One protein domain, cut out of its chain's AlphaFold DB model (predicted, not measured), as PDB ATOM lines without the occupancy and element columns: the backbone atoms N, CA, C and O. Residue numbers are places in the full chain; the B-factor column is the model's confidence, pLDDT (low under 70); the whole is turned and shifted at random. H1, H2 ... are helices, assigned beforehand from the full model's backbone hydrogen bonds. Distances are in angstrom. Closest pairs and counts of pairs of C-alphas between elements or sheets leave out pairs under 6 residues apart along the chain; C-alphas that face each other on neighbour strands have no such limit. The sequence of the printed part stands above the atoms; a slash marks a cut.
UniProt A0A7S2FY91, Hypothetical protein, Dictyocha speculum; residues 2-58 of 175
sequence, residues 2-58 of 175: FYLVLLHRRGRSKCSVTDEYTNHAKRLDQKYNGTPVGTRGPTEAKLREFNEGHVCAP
ATOM      1  N   PHE A   2      40.070  17.482  28.081       25.47
ATOM      2  CA  PHE A   2      40.974  18.120  27.120       25.47
ATOM      3  C   PHE A   2      40.252  18.167  25.776       25.47
ATOM      4  O   PHE A   2      40.106  17.145  25.111       25.47
ATOM      5  N   TYR A   3      39.741  19.343  25.411       25.33
ATOM      6  CA  TYR A   3      39.314  19.596  24.040       25.33
ATOM      7  C   TYR A   3      40.577  19.694  23.184       25.33
ATOM      8  O   TYR A   3      41.304  20.684  23.247       25.33
ATOM      9  N   LEU A   4      40.849  18.654  22.399       33.56
ATOM     10  CA  LEU A   4      41.804  18.728  21.301       33.56
ATOM     11  C   LEU A   4      41.149  19.586  20.208       33.56
ATOM     12  O   LEU A   4      40.392  19.091  19.377       33.56
ATOM     13  N   VAL A   5      41.355  20.902  20.265       35.03
ATOM     14  CA  VAL A   5      40.893  21.807  19.210       35.03
ATOM     15  C   VAL A   5      41.792  21.587  17.992       35.03
ATOM     16  O   VAL A   5      42.916  22.082  17.935       35.03
ATOM     17  N   LEU A   6      41.284  20.822  17.023       37.81
ATOM     18  CA  LEU A   6      41.803  20.714  15.659       37.81
ATOM     19  C   LEU A   6      41.697  22.087  14.979       37.81
ATOM     20  O   LEU A   6      40.716  22.418  14.316       37.81
ATOM     21  N   LEU A   7      42.703  22.932  15.194       36.53
ATOM     22  CA  LEU A   7      42.832  24.211  14.507       36.53
ATOM     23  C   LEU A   7      43.423  23.962  13.120       36.53
ATOM     24  O   LEU A   7      44.631  23.835  12.946       36.53
ATOM     25  N   HIS A   8      42.549  23.944  12.118       33.56
ATOM     26  CA  HIS A   8      42.889  23.909  10.695       33.56
ATOM     27  C   HIS A   8      43.478  25.249  10.199       33.56
ATOM     28  O   HIS A   8      43.049  25.815   9.197       33.56
ATOM     29  N   ARG A   9      44.439  25.826  10.930       40.06
ATOM     30  CA  ARG A   9      45.137  27.055  10.531       40.06
ATOM     31  C   ARG A   9      46.614  26.930  10.880       40.06
ATOM     32  O   ARG A   9      46.946  26.777  12.050       40.06
ATOM     33  N   ARG A  10      47.446  26.995   9.829       40.16
ATOM     34  CA  ARG A  10      48.918  27.112   9.804       40.16
ATOM     35  C   ARG A  10      49.541  27.433  11.166       40.16
ATOM     36  O   ARG A  10      49.180  28.445  11.764       40.16
ATOM     37  N   GLY A  11      50.493  26.589  11.578       44.06
ATOM     38  CA  GLY A  11      51.277  26.656  12.815       44.06
ATOM     39  C   GLY A  11      51.274  28.020  13.500       44.06
ATOM     40  O   GLY A  11      51.965  28.949  13.091       44.06
ATOM     41  N   ARG A  12      50.465  28.132  14.552       51.22
ATOM     42  CA  ARG A  12      50.370  29.330  15.380       51.22
ATOM     43  C   ARG A  12      51.423  29.296  16.482       51.22
ATOM     44  O   ARG A  12      51.635  28.268  17.123       51.22
ATOM     45  N   SER A  13      52.083  30.430  16.711       52.31
ATOM     46  CA  SER A  13      53.074  30.595  17.776       52.31
ATOM     47  C   SER A  13      52.410  30.584  19.161       52.31
ATOM     48  O   SER A  13      51.244  30.962  19.303       52.31
ATOM     49  N   LYS A  14      53.160  30.186  20.200       53.56
ATOM     50  CA  LYS A  14      52.705  30.099  21.607       53.56
ATOM     51  C   LYS A  14      51.961  31.355  22.089       53.56
ATOM     52  O   LYS A  14      50.948  31.247  22.780       53.56
ATOM     53  N   CYS A  15      52.438  32.533  21.682       58.34
ATOM     54  CA  CYS A  15      51.844  33.819  22.048       58.34
ATOM     55  C   CYS A  15      50.432  33.974  21.475       58.34
ATOM     56  O   CYS A  15      49.508  34.296  22.211       58.34
ATOM     57  N   SER A  16      50.226  33.622  20.202       70.50
ATOM     58  CA  SER A  16      48.925  33.809  19.546       70.50
ATOM     59  C   SER A  16      47.798  32.980  20.172       70.50
ATOM     60  O   SER A  16      46.678  33.467  20.297       70.50
ATOM     61  N   VAL A  17      48.080  31.751  20.623       73.75
ATOM     62  CA  VAL A  17      47.066  30.917  21.290       73.75
ATOM     63  C   VAL A  17      46.802  31.409  22.712       73.75
ATOM     64  O   VAL A  17      45.652  31.478  23.136       73.75
ATOM     65  N   THR A  18      47.851  31.807  23.433       81.25
ATOM     66  CA  THR A  18      47.718  32.400  24.773       81.25
ATOM     67  C   THR A  18      46.848  33.660  24.738       81.25
ATOM     68  O   THR A  18      45.941  33.813  25.560       81.25
ATOM     69  N   ASP A  19      47.056  34.523  23.743       84.62
ATOM     70  CA  ASP A  19      46.271  35.741  23.553       84.62
ATOM     71  C   ASP A  19      44.810  35.427  23.219       84.62
ATOM     72  O   ASP A  19      43.902  36.035  23.786       84.62
ATOM     73  N   GLU A  20      44.546  34.449  22.347       85.19
ATOM     74  CA  GLU A  20      43.181  34.023  22.016       85.19
ATOM     75  C   GLU A  20      42.418  33.513  23.243       85.19
ATOM     76  O   GLU A  20      41.277  33.927  23.471       85.19
ATOM     77  N   TYR A  21      43.051  32.664  24.054       83.62
ATOM     78  CA  TYR A  21      42.461  32.146  25.289       83.62
ATOM     79  C   TYR A  21      42.240  33.252  26.320       83.62
ATOM     80  O   TYR A  21      41.164  33.332  26.911       83.62
ATOM     81  N   THR A  22      43.208  34.152  26.481       87.69
ATOM     82  CA  THR A  22      43.093  35.301  27.389       87.69
ATOM     83  C   THR A  22      41.956  36.229  26.958       87.69
ATOM     84  O   THR A  22      41.115  36.621  27.769       87.69
ATOM     85  N   ASN A  23      41.857  36.535  25.663       88.75
ATOM     86  CA  ASN A  23      40.777  37.345  25.101       88.75
ATOM     87  C   ASN A  23      39.418  36.646  25.200       88.75
ATOM     88  O   ASN A  23      38.382  37.296  25.347       88.75
ATOM     89  N   HIS A  24      39.385  35.317  25.105       88.62
ATOM     90  CA  HIS A  24      38.168  34.553  25.333       88.62
ATOM     91  C   HIS A  24      37.732  34.603  26.802       88.62
ATOM     92  O   HIS A  24      36.574  34.921  27.064       88.62
ATOM     93  N   ALA A  25      38.651  34.407  27.750       87.31
ATOM     94  CA  ALA A  25      38.377  34.516  29.182       87.31
ATOM     95  C   ALA A  25      37.836  35.907  29.562       87.31
ATOM     96  O   ALA A  25      36.796  36.004  30.209       87.31
ATOM     97  N   LYS A  26      38.452  36.982  29.049       89.19
ATOM     98  CA  LYS A  26      37.972  38.366  29.231       89.19
ATOM     99  C   LYS A  26      36.544  38.570  28.725       89.19
ATOM    100  O   LYS A  26      35.737  39.217  29.387       89.19
ATOM    101  N   ARG A  27      36.207  38.006  27.558       90.50
ATOM    102  CA  ARG A  27      34.843  38.072  27.005       90.50
ATOM    103  C   ARG A  27      33.833  37.324  27.874       90.50
ATOM    104  O   ARG A  27      32.710  37.798  28.023       90.50
ATOM    105  N   LEU A  28      34.211  36.178  28.446       89.81
ATOM    106  CA  LEU A  28      33.352  35.434  29.373       89.81
ATOM    107  C   LEU A  28      33.104  36.225  30.660       89.81
ATOM    108  O   LEU A  28      31.962  36.315  31.103       89.81
ATOM    109  N   ASP A  29      34.143  36.858  31.203       91.81
ATOM    110  CA  ASP A  29      34.032  37.695  32.397       91.81
ATOM    111  C   ASP A  29      33.134  38.919  32.186       91.81
ATOM    112  O   ASP A  29      32.294  39.228  33.032       91.81
ATOM    113  N   GLN A  30      33.233  39.575  31.029       91.62
ATOM    114  CA  GLN A  30      32.325  40.667  30.662       91.62
ATOM    115  C   GLN A  30      30.882  40.178  30.516       91.62
ATOM    116  O   GLN A  30      29.954  40.810  31.016       91.62
ATOM    117  N   LYS A  31      30.687  39.044  29.834       91.50
ATOM    118  CA  LYS A  31      29.356  38.543  29.482       91.50
ATOM    119  C   LYS A  31      28.588  37.979  30.676       91.50
ATOM    120  O   LYS A  31      27.385  38.194  30.762       91.50
ATOM    121  N   TYR A  32      29.255  37.225  31.547       90.69
ATOM    122  CA  TYR A  32      28.586  36.449  32.598       90.69
ATOM    123  C   TYR A  32      28.876  36.949  34.011       90.69
ATOM    124  O   TYR A  32      28.033  36.783  34.885       90.69
ATOM    125  N   ASN A  33      30.021  37.602  34.233       86.06
ATOM    126  CA  ASN A  33      30.430  38.074  35.560       86.06
ATOM    127  C   ASN A  33      30.298  39.598  35.709       86.06
ATOM    128  O   ASN A  33      30.737  40.149  36.716       86.06
ATOM    129  N   GLY A  34      29.747  40.287  34.700       89.75
ATOM    130  CA  GLY A  34      29.582  41.743  34.695       89.75
ATOM    131  C   GLY A  34      30.896  42.506  34.867       89.75
ATOM    132  O   GLY A  34      30.893  43.644  35.332       89.75
ATOM    133  N   THR A  35      32.031  41.876  34.551       90.44
ATOM    134  CA  THR A  35      33.347  42.470  34.790       90.44
ATOM    135  C   THR A  35      33.564  43.642  33.823       90.44
ATOM    136  O   THR A  35      33.456  43.441  32.609       90.44
ATOM    137  N   PRO A  36      33.887  44.857  34.312       90.00
ATOM    138  CA  PRO A  36      34.147  46.008  33.452       90.00
ATOM    139  C   PRO A  36      35.331  45.786  32.503       90.00
ATOM    140  O   PRO A  36      36.299  45.097  32.834       90.00
ATOM    141  N   VAL A  37      35.297  46.425  31.331       87.69
ATOM    142  CA  VAL A  37      36.411  46.378  30.371       87.69
ATOM    143  C   VAL A  37      37.690  46.909  31.026       87.69
ATOM    144  O   VAL A  37      37.675  47.932  31.703       87.69
ATOM    145  N   GLY A  38      38.801  46.194  30.837       86.12
ATOM    146  CA  GLY A  38      40.092  46.527  31.450       86.12
ATOM    147  C   GLY A  38      40.250  46.047  32.895       86.12
ATOM    148  O   GLY A  38      41.359  46.093  33.419       86.12
ATOM    149  N   THR A  39      39.186  45.531  33.519       88.12
ATOM    150  CA  THR A  39      39.262  44.883  34.834       88.12
ATOM    151  C   THR A  39      39.410  43.377  34.658       88.12
ATOM    152  O   THR A  39      38.741  42.768  33.825       88.12
ATOM    153  N   ARG A  40      40.295  42.770  35.450       89.69
ATOM    154  CA  ARG A  40      40.488  41.317  35.467       89.69
ATOM    155  C   ARG A  40      39.319  40.653  36.186       89.69
ATOM    156  O   ARG A  40      39.086  40.929  37.362       89.69
ATOM    157  N   GLY A  41      38.621  39.767  35.488       89.69
ATOM    158  CA  GLY A  41      37.524  38.991  36.054       89.69
ATOM    159  C   GLY A  41      37.978  37.639  36.615       89.69
ATOM    160  O   GLY A  41      39.160  37.283  36.531       89.69
ATOM    161  N   PRO A  42      37.059  36.875  37.227       90.88
ATOM    162  CA  PRO A  42      37.383  35.605  37.870       90.88
ATOM    163  C   PRO A  42      37.833  34.518  36.877       90.88
ATOM    164  O   PRO A  42      38.676  33.697  37.232       90.88
ATOM    165  N   THR A  43      37.348  34.517  35.631       87.56
ATOM    166  CA  THR A  43      37.763  33.544  34.601       87.56
ATOM    167  C   THR A  43      39.191  33.818  34.139       87.56
ATOM    168  O   THR A  43      40.014  32.903  34.102       87.56
ATOM    169  N   GLU A  44      39.518  35.077  33.834       89.06
ATOM    170  CA  GLU A  44      40.889  35.492  33.516       89.06
ATOM    171  C   GLU A  44      41.827  35.235  34.702       89.06
ATOM    172  O   GLU A  44      42.954  34.770  34.520       89.06
ATOM    173  N   ALA A  45      41.358  35.488  35.928       89.25
ATOM    174  CA  ALA A  45      42.117  35.190  37.131       89.25
ATOM    175  C   ALA A  45      42.449  33.707  37.251       89.25
ATOM    176  O   ALA A  45      43.610  33.382  37.493       89.25
ATOM    177  N   LYS A  46      41.464  32.837  37.021       87.50
ATOM    178  CA  LYS A  46      41.654  31.393  37.083       87.50
ATOM    179  C   LYS A  46      42.585  30.886  35.988       87.50
ATOM    180  O   LYS A  46      43.422  30.036  36.260       87.50
ATOM    181  N   LEU A  47      42.487  31.427  34.772       85.94
ATOM    182  CA  LEU A  47      43.405  31.084  33.683       85.94
ATOM    183  C   LEU A  47      44.860  31.408  34.054       85.94
ATOM    184  O   LEU A  47      45.741  30.591  33.816       85.94
ATOM    185  N   ARG A  48      45.107  32.561  34.687       86.94
ATOM    186  CA  ARG A  48      46.450  32.977  35.126       86.94
ATOM    187  C   ARG A  48      47.041  32.148  36.265       86.94
ATOM    188  O   ARG A  48      48.258  32.143  36.411       86.94
ATOM    189  N   GLU A  49      46.218  31.471  37.065       88.94
ATOM    190  CA  GLU A  49      46.718  30.557  38.104       88.94
ATOM    191  C   GLU A  49      47.476  29.368  37.504       88.94
ATOM    192  O   GLU A  49      48.380  28.829  38.136       88.94
ATOM    193  N   PHE A  50      47.136  28.970  36.276       80.38
ATOM    194  CA  PHE A  50      47.782  27.860  35.594       80.38
ATOM    195  C   PHE A  50      48.841  28.378  34.623       80.38
ATOM    196  O   PHE A  50      48.524  29.094  33.675       80.38
ATOM    197  N   ASN A  51      50.101  27.986  34.845       78.75
ATOM    198  CA  ASN A  51      51.230  28.306  33.964       78.75
ATOM    199  C   ASN A  51      51.348  29.813  33.647       78.75
ATOM    200  O   ASN A  51      51.620  30.199  32.514       78.75
ATOM    201  N   GLU A  52      51.045  30.671  34.627       82.69
ATOM    202  CA  GLU A  52      51.050  32.140  34.493       82.69
ATOM    203  C   GLU A  52      50.108  32.683  33.396       82.69
ATOM    204  O   GLU A  52      50.225  33.825  32.949       82.69
ATOM    205  N   GLY A  53      49.127  31.878  32.981       76.94
ATOM    206  CA  GLY A  53      48.215  32.173  31.878       76.94
ATOM    207  C   GLY A  53      48.725  31.720  30.512       76.94
ATOM    208  O   GLY A  53      47.998  31.865  29.531       76.94
ATOM    209  N   HIS A  54      49.927  31.144  30.421       81.31
ATOM    210  CA  HIS A  54      50.440  30.564  29.186       81.31
ATOM    211  C   HIS A  54      49.727  29.258  28.850       81.31
ATOM    212  O   HIS A  54      49.719  28.296  29.622       81.31
ATOM    213  N   VAL A  55      49.176  29.196  27.639       80.50
ATOM    214  CA  VAL A  55      48.403  28.039  27.190       80.50
ATOM    215  C   VAL A  55      49.269  27.106  26.352       80.50
ATOM    216  O   VAL A  55      49.755  27.462  25.274       80.50
ATOM    217  N   CYS A  56      49.412  25.868  26.826       80.38
ATOM    218  CA  CYS A  56      49.958  24.777  26.032       80.38
ATOM    219  C   CYS A  56      48.916  24.318  25.011       80.38
ATOM    220  O   CYS A  56      47.850  23.822  25.366       80.38
ATOM    221  N   ALA A  57      49.253  24.453  23.733       81.75
ATOM    222  CA  ALA A  57      48.466  23.966  22.607       81.75
ATOM    223  C   ALA A  57      49.212  22.842  21.865       81.75
ATOM    224  O   ALA A  57      49.992  23.126  20.948       81.75
ATOM    225  N   PRO A  58      49.031  21.572  22.271       83.62
ATOM    226  CA  PRO A  58      49.438  20.428  21.466       83.62
ATOM    227  C   PRO A  58      48.647  20.437  20.156       83.62
ATOM    228  O   PRO A  58      47.417  20.419  20.173       83.62
TER     229      PRO A  58
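This is residues 2 to 58 of the 175 residues of the protein "Hypothetical protein" of Dictyocha speculum (UniProt A0A7S2FY91). What is the shape? After residues 2 to 13, a stretch with no named element, the long helix H1 and the shorter H2 make a lopsided helical hairpin. What else describes it? The 57 printed residues are of the class all helix, with no named strand, though H1 and H2 hold 27, under half. The whole is only just compact, close to loose, with a radius of gyration of the C-alphas of 12.2 A, and spans 34 by 21 by 20 A.

Where do they meet? H1, residues 14 to 32, touches H2, residues 42 to 49, with residues 22 to 29 alone; the closest C-alphas, of Ala 25 and Glu 44, are 5.1 A apart. How do they run? This hairpin's helices run opposite ways at a shallow tilt of 29 degrees. In both, every O i to N i+4 pair is within hydrogen-bond range.

Where does H1 begin? C-alpha 14 is at (52.705, 30.099, 21.607); H1 measures 27.3 A from first to last C-alpha. Where does H2 end? C-alpha 49 is at (46.718, 30.557, 38.104); H2 measures 10.6 A likewise.

How large? The farthest C-alphas, of Arg 10 and Gly 34, are 34.7 A apart. Any cut? The printed part has no cut, and the 9-residue link H1 to H2 is short. Where is confidence low? Residues 2 to 15 have pLDDT under 70.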